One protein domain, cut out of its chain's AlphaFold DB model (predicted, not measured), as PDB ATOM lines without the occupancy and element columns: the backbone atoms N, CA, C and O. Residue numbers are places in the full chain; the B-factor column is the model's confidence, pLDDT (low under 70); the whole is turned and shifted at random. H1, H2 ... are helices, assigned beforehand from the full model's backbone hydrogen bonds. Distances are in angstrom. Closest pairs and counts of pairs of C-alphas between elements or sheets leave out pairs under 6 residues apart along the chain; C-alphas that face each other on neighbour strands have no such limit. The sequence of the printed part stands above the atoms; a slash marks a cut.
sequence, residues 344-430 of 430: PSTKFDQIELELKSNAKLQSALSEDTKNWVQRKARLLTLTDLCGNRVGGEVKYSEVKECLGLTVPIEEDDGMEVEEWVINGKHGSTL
ATOM      1  N   PRO A 344     113.919 118.370 133.753       66.94
ATOM      2  CA  PRO A 344     112.512 118.047 134.045       66.94
ATOM      3  C   PRO A 344     111.504 118.943 133.305       66.94
ATOM      4  O   PRO A 344     110.301 118.741 133.384       66.94
ATOM      5  N   SER A 345     111.996 119.993 132.649       71.19
ATOM      6  CA  SER A 345     111.256 120.752 131.653       71.19
ATOM      7  C   SER A 345     112.146 120.868 130.428       71.19
ATOM      8  O   SER A 345     113.186 121.548 130.459       71.19
ATOM      9  N   THR A 346     111.746 120.172 129.374       72.69
ATOM     10  CA  THR A 346     112.438 120.149 128.094       72.69
ATOM     11  C   THR A 346     112.268 121.498 127.418       72.69
ATOM     12  O   THR A 346     111.158 121.976 127.190       72.69
ATOM     13  N   LYS A 347     113.390 122.141 127.092       78.06
ATOM     14  CA  LYS A 347     113.398 123.429 126.395       78.06
ATOM     15  C   LYS A 347     113.836 123.206 124.960       78.06
ATOM     16  O   LYS A 347     115.019 123.354 124.650       78.06
ATOM     17  N   PHE A 348     112.881 122.839 124.107       78.94
ATOM     18  CA  PHE A 348     113.113 122.558 122.687       78.94
ATOM     19  C   PHE A 348     113.961 123.647 122.006       78.94
ATOM     20  O   PHE A 348     114.995 123.332 121.421       78.94
ATOM     21  N   ASP A 349     113.623 124.925 122.209       79.12
ATOM     22  CA  ASP A 349     114.359 126.063 121.636       79.12
ATOM     23  C   ASP A 349     115.837 126.103 122.052       79.12
ATOM     24  O   ASP A 349     116.708 126.493 121.275       79.12
ATOM     25  N   GLN A 350     116.149 125.696 123.288       82.62
ATOM     26  CA  GLN A 350     117.527 125.679 123.790       82.62
ATOM     27  C   GLN A 350     118.326 124.516 123.204       82.62
ATOM     28  O   GLN A 350     119.516 124.677 122.934       82.62
ATOM     29  N   ILE A 351     117.679 123.371 122.981       83.31
ATOM     30  CA  ILE A 351     118.282 122.211 122.314       83.31
ATOM     31  C   ILE A 351     118.536 122.534 120.838       83.31
ATOM     32  O   ILE A 351     119.629 122.279 120.333       83.31
ATOM     33  N   GLU A 352     117.575 123.158 120.156       82.50
ATOM     34  CA  GLU A 352     117.736 123.582 118.764       82.50
ATOM     35  C   GLU A 352     118.833 124.648 118.619       82.50
ATOM     36  O   GLU A 352     119.673 124.568 117.716       82.50
ATOM     37  N   LEU A 353     118.878 125.620 119.535       84.62
ATOM     38  CA  LEU A 353     119.942 126.619 119.581       84.62
ATOM     39  C   LEU A 353     121.313 125.971 119.808       84.62
ATOM     40  O   LEU A 353     122.281 126.365 119.160       84.62
ATOM     41  N   GLU A 354     121.418 124.983 120.696       84.50
ATOM     42  CA  GLU A 354     122.672 124.264 120.943       84.50
ATOM     43  C   GLU A 354     123.125 123.475 119.707       84.50
ATOM     44  O   GLU A 354     124.288 123.579 119.312       84.50
ATOM     45  N   LEU A 355     122.204 122.780 119.029       84.00
ATOM     46  CA  LEU A 355     122.471 122.088 117.761       84.00
ATOM     47  C   LEU A 355     122.992 123.052 116.672       84.00
ATOM     48  O   LEU A 355     123.856 122.686 115.871       84.00
ATOM     49  N   LYS A 356     122.509 124.303 116.650       83.62
ATOM     50  CA  LYS A 356     122.899 125.334 115.666       83.62
ATOM     51  C   LYS A 356     124.131 126.165 116.050       83.62
ATOM     52  O   LYS A 356     124.799 126.689 115.162       83.62
ATOM     53  N   SER A 357     124.434 126.319 117.335       83.44
ATOM     54  CA  SER A 357     125.525 127.186 117.812       83.44
ATOM     55  C   SER A 357     126.814 126.435 118.147       83.44
ATOM     56  O   SER A 357     127.898 127.020 118.078       83.44
ATOM     57  N   ASN A 358     126.736 125.145 118.478       85.12
ATOM     58  CA  ASN A 358     127.901 124.359 118.863       85.12
ATOM     59  C   ASN A 358     128.569 123.718 117.632       85.12
ATOM     60  O   ASN A 358     128.175 122.650 117.165       85.12
ATOM     61  N   ALA A 359     129.619 124.368 117.119       82.44
ATOM     62  CA  ALA A 359     130.351 123.910 115.934       82.44
ATOM     63  C   ALA A 359     130.951 122.497 116.091       82.44
ATOM     64  O   ALA A 359     130.993 121.737 115.125       82.44
ATOM     65  N   LYS A 360     131.379 122.114 117.305       81.88
ATOM     66  CA  LYS A 360     131.929 120.772 117.562       81.88
ATOM     67  C   LYS A 360     130.847 119.703 117.467       81.88
ATOM     68  O   LYS A 360     131.045 118.683 116.814       81.88
ATOM     69  N   LEU A 361     129.686 119.973 118.057       80.69
ATOM     70  CA  LEU A 361     128.517 119.099 117.993       80.69
ATOM     71  C   LEU A 361     128.020 118.960 116.542       80.69
ATOM     72  O   LEU A 361     127.699 117.854 116.109       80.69
ATOM     73  N   GLN A 362     128.063 120.040 115.751       80.94
ATOM     74  CA  GLN A 362     127.740 119.989 114.321       80.94
ATOM     75  C   GLN A 362     128.674 119.103 113.505       80.94
ATOM     76  O   GLN A 362     128.192 118.439 112.590       80.94
ATOM     77  N   SER A 363     129.972 119.107 113.822       82.38
ATOM     78  CA  SER A 363     130.951 118.237 113.163       82.38
ATOM     79  C   SER A 363     130.893 116.785 113.645       82.38
ATOM     80  O   SER A 363     131.247 115.883 112.894       82.38
ATOM     81  N   ALA A 364     130.455 116.551 114.885       79.69
ATOM     82  CA  ALA A 364     130.473 115.230 115.509       79.69
ATOM     83  C   ALA A 364     129.204 114.397 115.238       79.69
ATOM     84  O   ALA A 364     129.255 113.164 115.265       79.69
ATOM     85  N   LEU A 365     128.062 115.047 114.987       83.06
ATOM     86  CA  LEU A 365     126.782 114.392 114.699       83.06
ATOM     87  C   LEU A 365     126.441 114.452 113.205       83.06
ATOM     88  O   LEU A 365     126.576 115.502 112.578       83.06
ATOM     89  N   SER A 366     125.933 113.347 112.652       84.12
ATOM     90  CA  SER A 366     125.335 113.337 111.312       84.12
ATOM     91  C   SER A 366     123.994 114.076 111.311       84.12
ATOM     92  O   SER A 366     123.366 114.243 112.359       84.12
ATOM     93  N   GLU A 367     123.532 114.507 110.134       82.94
ATOM     94  CA  GLU A 367     122.215 115.149 109.994       82.94
ATOM     95  C   GLU A 367     121.075 114.239 110.471       82.94
ATOM     96  O   GLU A 367     120.168 114.698 111.161       82.94
ATOM     97  N   ASP A 368     121.175 112.932 110.228       83.19
ATOM     98  CA  ASP A 368     120.195 111.962 110.718       83.19
ATOM     99  C   ASP A 368     120.137 111.929 112.250       83.19
ATOM    100  O   ASP A 368     119.051 111.964 112.830       83.19
ATOM    101  N   THR A 369     121.289 111.940 112.931       83.81
ATOM    102  CA  THR A 369     121.317 112.002 114.399       83.81
ATOM    103  C   THR A 369     120.744 113.328 114.906       83.81
ATOM    104  O   THR A 369     120.019 113.332 115.897       83.81
ATOM    105  N   LYS A 370     121.002 114.456 114.229       84.56
ATOM    106  CA  LYS A 370     120.416 115.759 114.606       84.56
ATOM    107  C   LYS A 370     118.890 115.738 114.492       84.56
ATOM    108  O   LYS A 370     118.213 116.189 115.419       84.56
ATOM    109  N   ASN A 371     118.355 115.162 113.417       85.56
ATOM    110  CA  ASN A 371     116.913 114.989 113.222       85.56
ATOM    111  C   ASN A 371     116.299 114.109 114.321       85.56
ATOM    112  O   ASN A 371     115.249 114.449 114.874       85.56
ATOM    113  N   TRP A 372     116.977 113.022 114.704       86.75
ATOM    114  CA  TRP A 372     116.548 112.181 115.824       86.75
ATOM    115  C   TRP A 372     116.548 112.928 117.156       86.75
ATOM    116  O   TRP A 372     115.564 112.854 117.888       86.75
ATOM    117  N   VAL A 373     117.588 113.706 117.456       85.25
ATOM    118  CA  VAL A 373     117.649 114.519 118.681       85.25
ATOM    119  C   VAL A 373     116.523 115.557 118.719       85.25
ATOM    120  O   VAL A 373     115.880 115.718 119.755       85.25
ATOM    121  N   GLN A 374     116.224 116.223 117.600       85.06
ATOM    122  CA  GLN A 374     115.089 117.150 117.511       85.06
ATOM    123  C   GLN A 374     113.752 116.439 117.736       85.06
ATOM    124  O   GLN A 374     112.907 116.933 118.486       85.06
ATOM    125  N   ARG A 375     113.567 115.260 117.132       84.62
ATOM    126  CA  ARG A 375     112.372 114.431 117.339       84.62
ATOM    127  C   ARG A 375     112.222 114.026 118.805       84.62
ATOM    128  O   ARG A 375     111.132 114.173 119.351       84.62
ATOM    129  N   LYS A 376     113.303 113.594 119.458       86.06
ATOM    130  CA  LYS A 376     113.311 113.273 120.894       86.06
ATOM    131  C   LYS A 376     112.963 114.482 121.751       86.06
ATOM    132  O   LYS A 376     112.118 114.372 122.628       86.06
ATOM    133  N   ALA A 377     113.554 115.642 121.472       85.00
ATOM    134  CA  ALA A 377     113.261 116.870 122.204       85.00
ATOM    135  C   ALA A 377     111.777 117.262 122.090       85.00
ATOM    136  O   ALA A 377     111.158 117.625 123.088       85.00
ATOM    137  N   ARG A 378     111.173 117.122 120.902       84.81
ATOM    138  CA  ARG A 378     109.729 117.334 120.699       84.81
ATOM    139  C   ARG A 378     108.876 116.349 121.498       84.81
ATOM    140  O   ARG A 378     107.924 116.767 122.149       84.81
ATOM    141  N   LEU A 379     109.233 115.063 121.494       83.50
ATOM    142  CA  LEU A 379     108.522 114.028 122.256       83.50
ATOM    143  C   LEU A 379     108.630 114.232 123.771       83.50
ATOM    144  O   LEU A 379     107.637 114.074 124.477       83.50
ATOM    145  N   LEU A 380     109.800 114.632 124.270       83.88
ATOM    146  CA  LEU A 380     109.991 114.968 125.680       83.88
ATOM    147  C   LEU A 380     109.167 116.205 126.070       83.88
ATOM    148  O   LEU A 380     108.444 116.164 127.057       83.88
ATOM    149  N   THR A 381     109.150 117.250 125.236       83.38
ATOM    150  CA  THR A 381     108.321 118.450 125.481       83.38
ATOM    151  C   THR A 381     106.819 118.113 125.470       83.38
ATOM    152  O   THR A 381     106.053 118.605 126.302       83.38
ATOM    153  N   LEU A 382     106.384 117.215 124.577       81.75
ATOM    154  CA  LEU A 382     105.014 116.693 124.560       81.75
ATOM    155  C   LEU A 382     104.691 115.892 125.830       81.75
ATOM    156  O   LEU A 382     103.606 116.036 126.396       81.75
ATOM    157  N   THR A 383     105.631 115.066 126.284       82.94
ATOM    158  CA  THR A 383     105.495 114.271 127.512       82.94
ATOM    159  C   THR A 383     105.398 115.179 128.735       82.94
ATOM    160  O   THR A 383     104.519 114.967 129.567       82.94
ATOM    161  N   ASP A 384     106.193 116.248 128.801       83.00
ATOM    162  CA  ASP A 384     106.128 117.257 129.863       83.00
ATOM    163  C   ASP A 384     104.775 117.985 129.876       83.00
ATOM    164  O   ASP A 384     104.191 118.221 130.938       83.00
ATOM    165  N   LEU A 385     104.229 118.326 128.701       81.75
ATOM    166  CA  LEU A 385     102.903 118.941 128.589       81.75
ATOM    167  C   LEU A 385     101.809 118.010 129.139       81.75
ATOM    168  O   LEU A 385     100.953 118.446 129.914       81.75
ATOM    169  N   CYS A 386     101.864 116.727 128.775       80.69
ATOM    170  CA  CYS A 386     100.944 115.701 129.265       80.69
ATOM    171  C   CYS A 386     101.123 115.430 130.769       80.69
ATOM    172  O   CYS A 386     100.135 115.318 131.495       80.69
ATOM    173  N   GLY A 387     102.366 115.380 131.258       81.06
ATOM    174  CA  GLY A 387     102.706 115.167 132.667       81.06
ATOM    175  C   GLY A 387     102.274 116.319 133.577       81.06
ATOM    176  O   GLY A 387     101.880 116.098 134.719       81.06
ATOM    177  N   ASN A 388     102.243 117.552 133.068       80.19
ATOM    178  CA  ASN A 388     101.707 118.700 133.806       80.19
ATOM    179  C   ASN A 388     100.168 118.738 133.846       80.19
ATOM    180  O   ASN A 388      99.592 119.470 134.653       80.19
ATOM    181  N   ARG A 389      99.488 117.970 132.984       79.06
ATOM    182  CA  ARG A 389      98.019 117.941 132.862       79.06
ATOM    183  C   ARG A 389      97.436 116.535 132.997       79.06
ATOM    184  O   ARG A 389      96.466 116.189 132.322       79.06
ATOM    185  N   VAL A 390      97.993 115.722 133.895       75.62
ATOM    186  CA  VAL A 390      97.470 114.376 134.169       75.62
ATOM    187  C   VAL A 390      95.999 114.463 134.597       75.62
ATOM    188  O   VAL A 390      95.671 115.074 135.611       75.62
ATOM    189  N   GLY A 391      95.107 113.851 133.809       70.00
ATOM    190  CA  GLY A 391      93.659 113.828 134.055       70.00
ATOM    191  C   GLY A 391      92.869 115.033 133.519       70.00
ATOM    192  O   GLY A 391      91.672 115.117 133.790       70.00
ATOM    193  N   GLY A 392      93.503 115.946 132.773       76.44
ATOM    194  CA  GLY A 392      92.854 117.098 132.131       76.44
ATOM    195  C   GLY A 392      92.857 117.034 130.599       76.44
ATOM    196  O   GLY A 392      93.579 116.247 129.994       76.44
ATOM    197  N   GLU A 393      92.054 117.887 129.958       76.06
ATOM    198  CA  GLU A 393      92.053 118.039 128.497       76.06
ATOM    199  C   GLU A 393      93.217 118.935 128.027       76.06
ATOM    200  O   GLU A 393      93.492 119.996 128.604       76.06
ATOM    201  N   VAL A 394      93.897 118.519 126.954       77.81
ATOM    202  CA  VAL A 394      94.943 119.292 126.263       77.81
ATOM    203  C   VAL A 394      94.411 119.678 124.886       77.81
ATOM    204  O   VAL A 394      93.947 118.815 124.138       77.81
ATOM    205  N   LYS A 395      94.449 120.967 124.538       82.00
ATOM    206  CA  LYS A 395      93.935 121.434 123.240       82.00
ATOM    207  C   LYS A 395      94.963 121.194 122.135       82.00
ATOM    208  O   LYS A 395      96.151 121.427 122.337       82.00
ATOM    209  N   TYR A 396      94.497 120.868 120.930       76.38
ATOM    210  CA  TYR A 396      95.348 120.722 119.739       76.38
ATOM    211  C   TYR A 396      96.234 121.950 119.471       76.38
ATOM    212  O   TYR A 396      97.394 121.806 119.100       76.38
ATOM    213  N   SER A 397      95.725 123.160 119.728       77.75
ATOM    214  CA  SER A 397      96.497 124.402 119.598       77.75
ATOM    215  C   SER A 397      97.695 124.467 120.551       77.75
ATOM    216  O   SER A 397      98.749 124.958 120.169       77.75
ATOM    217  N   GLU A 398      97.544 123.949 121.774       77.44
ATOM    218  CA  GLU A 398      98.610 123.930 122.786       77.44
ATOM    219  C   GLU A 398      99.675 122.880 122.439       77.44
ATOM    220  O   GLU A 398     100.865 123.129 122.604       77.44
ATOM    221  N   VAL A 399      99.261 121.726 121.899       77.62
ATOM    222  CA  VAL A 399     100.186 120.694 121.400       77.62
ATOM    223  C   VAL A 399     100.990 121.210 120.206       77.62
ATOM    224  O   VAL A 399     102.200 121.009 120.134       77.62
ATOM    225  N   LYS A 400     100.333 121.923 119.288       77.12
ATOM    226  CA  LYS A 400     100.965 122.519 118.108       77.12
ATOM    227  C   LYS A 400     102.026 123.560 118.470       77.12
ATOM    228  O   LYS A 400     103.126 123.525 117.920       77.12
ATOM    229  N   GLU A 401     101.699 124.454 119.403       77.88
ATOM    230  CA  GLU A 401     102.629 125.463 119.921       77.88
ATOM    231  C   GLU A 401     103.829 124.801 120.613       77.88
ATOM    232  O   GLU A 401     104.972 125.159 120.346       77.88
ATOM    233  N   CYS A 402     103.576 123.765 121.416       75.06
ATOM    234  CA  CYS A 402     104.598 122.992 122.121       75.06
ATOM    235  C   CYS A 402     105.582 122.270 121.176       75.06
ATOM    236  O   CYS A 402     106.782 122.214 121.444       75.06
ATOM    237  N   LEU A 403     105.096 121.742 120.050       72.44
ATOM    238  CA  LEU A 403     105.915 121.040 119.053       72.44
ATOM    239  C   LEU A 403     106.623 121.983 118.059       72.44
ATOM    240  O   LEU A 403     107.430 121.515 117.248       72.44
ATOM    241  N   GLY A 404     106.332 123.288 118.105       68.94
ATOM    242  CA  GLY A 404     106.901 124.283 117.192       68.94
ATOM    243  C   GLY A 404     106.467 124.098 115.733       68.94
ATOM    244  O   GLY A 404     107.243 124.380 114.820       68.94
ATOM    245  N   LEU A 405     105.256 123.581 115.491       73.00
ATOM    246  CA  LEU A 405     104.741 123.333 114.140       73.00
ATOM    247  C   LEU A 405     104.212 124.639 113.515       73.00
ATOM    248  O   LEU A 405     103.233 125.219 113.984       73.00
ATOM    249  N   THR A 406     104.856 125.104 112.439       58.81
ATOM    250  CA  THR A 406     104.589 126.395 111.763       58.81
ATOM    251  C   THR A 406     103.515 126.377 110.666       58.81
ATOM    252  O   THR A 406     103.326 127.387 109.988       58.81
ATOM    253  N   VAL A 407     102.815 125.264 110.443       53.09
ATOM    254  CA  VAL A 407     101.793 125.162 109.381       53.09
ATOM    255  C   VAL A 407     100.527 125.946 109.789       53.09
ATOM    256  O   VAL A 407     100.199 125.952 110.972       53.09
ATOM    257  N   PRO A 408      99.837 126.699 108.911       49.00
ATOM    258  CA  PRO A 408      98.567 127.366 109.236       49.00
ATOM    259  C   PRO A 408      97.400 126.368 109.357       49.00
ATOM    260  O   PRO A 408      97.312 125.446 108.565       49.00
ATOM    261  N   ILE A 409      96.498 126.593 110.327       48.38
ATOM    262  CA  ILE A 409      95.369 125.703 110.674       48.38
ATOM    263  C   ILE A 409      94.366 125.600 109.516       48.38
ATOM    264  O   ILE A 409      93.420 126.381 109.450       48.38
ATOM    265  N   GLU A 410      94.556 124.613 108.647       50.16
ATOM    266  CA  GLU A 410      93.514 124.041 107.786       50.16
ATOM    267  C   GLU A 410      93.304 122.558 108.152       50.16
ATOM    268  O   GLU A 410      94.082 121.989 108.913       50.16
ATOM    269  N   GLU A 411      92.211 121.942 107.693       51.28
ATOM    270  CA  GLU A 411      91.677 120.643 108.165       51.28
ATOM    271  C   GLU A 411      92.665 119.446 108.136       51.28
ATOM    272  O   GLU A 411      92.408 118.440 108.795       51.28
ATOM    273  N   ASP A 412      93.809 119.570 107.455       50.41
ATOM    274  CA  ASP A 412      94.909 118.588 107.386       50.41
ATOM    275  C   ASP A 412      95.820 118.595 108.646       50.41
ATOM    276  O   ASP A 412      96.522 117.622 108.927       50.41
ATOM    277  N   ASP A 413      95.775 119.658 109.464       55.12
ATOM    278  CA  ASP A 413      96.668 119.893 110.620       55.12
ATOM    279  C   ASP A 413      96.376 119.007 111.843       55.12
ATOM    280  O   ASP A 413      97.242 118.790 112.698       55.12
ATOM    281  N   GLY A 414      95.143 118.505 111.953       58.41
ATOM    282  CA  GLY A 414      94.777 117.539 112.988       58.41
ATOM    283  C   GLY A 414      95.555 116.234 112.830       58.41
ATOM    284  O   GLY A 414      95.944 115.643 113.834       58.41
ATOM    285  N   MET A 415      95.861 115.839 111.588       62.41
ATOM    286  CA  MET A 415      96.535 114.574 111.296       62.41
ATOM    287  C   MET A 415      98.002 114.566 111.721       62.41
ATOM    288  O   MET A 415      98.446 113.567 112.277       62.41
ATOM    289  N   GLU A 416      98.749 115.664 111.544       64.62
ATOM    290  CA  GLU A 416     100.149 115.721 111.997       64.62
ATOM    291  C   GLU A 416     100.221 115.679 113.533       64.62
ATOM    292  O   GLU A 416     100.987 114.904 114.106       64.62
ATOM    293  N   VAL A 417      99.371 116.445 114.227       65.75
ATOM    294  CA  VAL A 417      99.304 116.404 115.699       65.75
ATOM    295  C   VAL A 417      98.858 115.025 116.194       65.75
ATOM    296  O   VAL A 417      99.430 114.506 117.155       65.75
ATOM    297  N   GLU A 418      97.879 114.402 115.537       71.56
ATOM    298  CA  GLU A 418      97.451 113.035 115.840       71.56
ATOM    299  C   GLU A 418      98.571 112.026 115.615       71.56
ATOM    300  O   GLU A 418      98.787 111.178 116.477       71.56
ATOM    301  N   GLU A 419      99.342 112.145 114.537       75.94
ATOM    302  CA  GLU A 419     100.498 111.293 114.276       75.94
ATOM    303  C   GLU A 419     101.560 111.438 115.378       75.94
ATOM    304  O   GLU A 419     102.080 110.432 115.866       75.94
ATOM    305  N   TRP A 420     101.853 112.657 115.842       74.88
ATOM    306  CA  TRP A 420     102.776 112.883 116.964       74.88
ATOM    307  C   TRP A 420     102.242 112.331 118.290       74.88
ATOM    308  O   TRP A 420     103.005 111.729 119.048       74.88
ATOM    309  N   VAL A 421     100.945 112.475 118.567       70.69
ATOM    310  CA  VAL A 421     100.312 111.934 119.782       70.69
ATOM    311  C   VAL A 421     100.240 110.404 119.738       70.69
ATOM    312  O   VAL A 421     100.500 109.749 120.749       70.69
ATOM    313  N   ILE A 422      99.922 109.811 118.586       72.00
ATOM    314  CA  ILE A 422      99.898 108.358 118.380       72.00
ATOM    315  C   ILE A 422     101.316 107.797 118.510       72.00
ATOM    316  O   ILE A 422     101.519 106.843 119.261       72.00
ATOM    317  N   ASN A 423     102.304 108.401 117.852       64.31
ATOM    318  CA  ASN A 423     103.700 107.974 117.948       64.31
ATOM    319  C   ASN A 423     104.267 108.167 119.362       64.31
ATOM    320  O   ASN A 423     104.991 107.301 119.849       64.31
ATOM    321  N   GLY A 424     103.896 109.248 120.056       58.97
ATOM    322  CA  GLY A 424     104.250 109.473 121.458       58.97
ATOM    323  C   GLY A 424     103.662 108.412 122.391       58.97
ATOM    324  O   GLY A 424     104.368 107.907 123.259       58.97
ATOM    325  N   LYS A 425     102.410 107.985 122.168       57.44
ATOM    326  CA  LYS A 425     101.804 106.867 122.915       57.44
ATOM    327  C   LYS A 425     102.562 105.555 122.701       57.44
ATOM    328  O   LYS A 425     102.835 104.861 123.674       57.44
ATOM    329  N   HIS A 426     102.944 105.239 121.464       52.53
ATOM    330  CA  HIS A 426     103.700 104.017 121.168       52.53
ATOM    331  C   HIS A 426     105.135 104.063 121.718       52.53
ATOM    332  O   HIS A 426     105.627 103.044 122.190       52.53
ATOM    333  N   GLY A 427     105.782 105.234 121.730       44.56
ATOM    334  CA  GLY A 427     107.106 105.423 122.337       44.56
ATOM    335  C   GLY A 427     107.112 105.443 123.871       44.56
ATOM    336  O   GLY A 427     108.142 105.170 124.470       44.56
ATOM    337  N   SER A 428     105.970 105.731 124.508       35.94
ATOM    338  CA  SER A 428     105.826 105.838 125.968       35.94
ATOM    339  C   SER A 428     105.316 104.552 126.645       35.94
ATOM    340  O   SER A 428     105.041 104.578 127.843       35.94
ATOM    341  N   THR A 429     105.150 103.442 125.907       31.69
ATOM    342  CA  THR A 429     104.682 102.145 126.455       31.69
ATOM    343  C   THR A 429     105.835 101.208 126.874       31.69
ATOM    344  O   THR A 429     105.668  99.988 126.850       31.69
ATOM    345  N   LEU A 430     106.998 101.753 127.242       30.95
ATOM    346  CA  LEU A 430     108.136 101.009 127.799       30.95
ATOM    347  C   LEU A 430     108.480 101.520 129.196       30.95
ATOM    348  O   LEU A 430     108.668 102.750 129.326       30.95
TER     349      LEU A 430
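AT A GLANCE: This is residues 344 to 430 of the 430 residues of an uncharacterized protein of Puccinia triticina (isolate 1-1 / race 1 (BBBD)) (UniProt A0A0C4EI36). The long helix H3 is the spine of this model: H1 folds back beside it, joined through the short H2 at one end, while H4 and H5 pack on the half of H3 nearer its last residue, H5 crossing it. Residues 387 to 393 stick out. The printed part has 87 residues with five named helices, H1 to H5 in chain order, and no named strand; the class is all helix. It is only just compact, close to loose, with a radius of gyration of the C-alphas of 14.2 A and spans of 41 by 30 by 21 A.

HOW THE PARTS SIT: Start at H1, residues 348 to 357; it only just touches H2, residues 359 to 364, with 3 pairs of C-alphas within 8 A and only at the corner, closest at Leu 355 and Gln 362, 6.6 A. Go on to the hub, H3, residues 367 to 388, which touches H1 at a shallow tilt of 23 degrees, opposite ways; the closest C-alphas, of Phe 348 and Ala 377, are 5.7 A apart. H4, residues 396 to 403, touches residues 378 to 385 of H3 at a steep tilt of 46 degrees, closest at the C-alphas of Arg 378 and Leu 403, 5.6 A. H5, residues 413 to 427, touches H3 about perpendicular, at 89 degrees, closest at the C-alphas of Leu 379 and Gly 424, 6.3 A. H5 also touches H4, closest at the C-alphas of Lys 400 and Val 417, 6.8 A. H2 and H3 are only just apart, at 8.5 A. In H1, H2, H3 and H4 every O i to N i+4 pair is within hydrogen-bond range; in H5, 10 of 11 are.

IN THESE COORDINATES: Find C-alpha 348 at (113.113, 122.558, 122.687), where H1 begins its 14.1 A; H2 is 8.7 A long. H3 runs 31.6 A from C-alpha 367 at (122.215, 115.149, 109.994). H4 is 10.6 A long, and H5 runs 21.3 A to C-alpha 427 at (107.106, 105.423, 122.337).

THE WHOLE: The C-alphas farthest apart, of Ser 363 and Gly 391, are 43.0 A apart. The printed part has no cut and no long link. Look for pLDDT under 70 at residues 344, 404, 406 to 417 and 423 to 430.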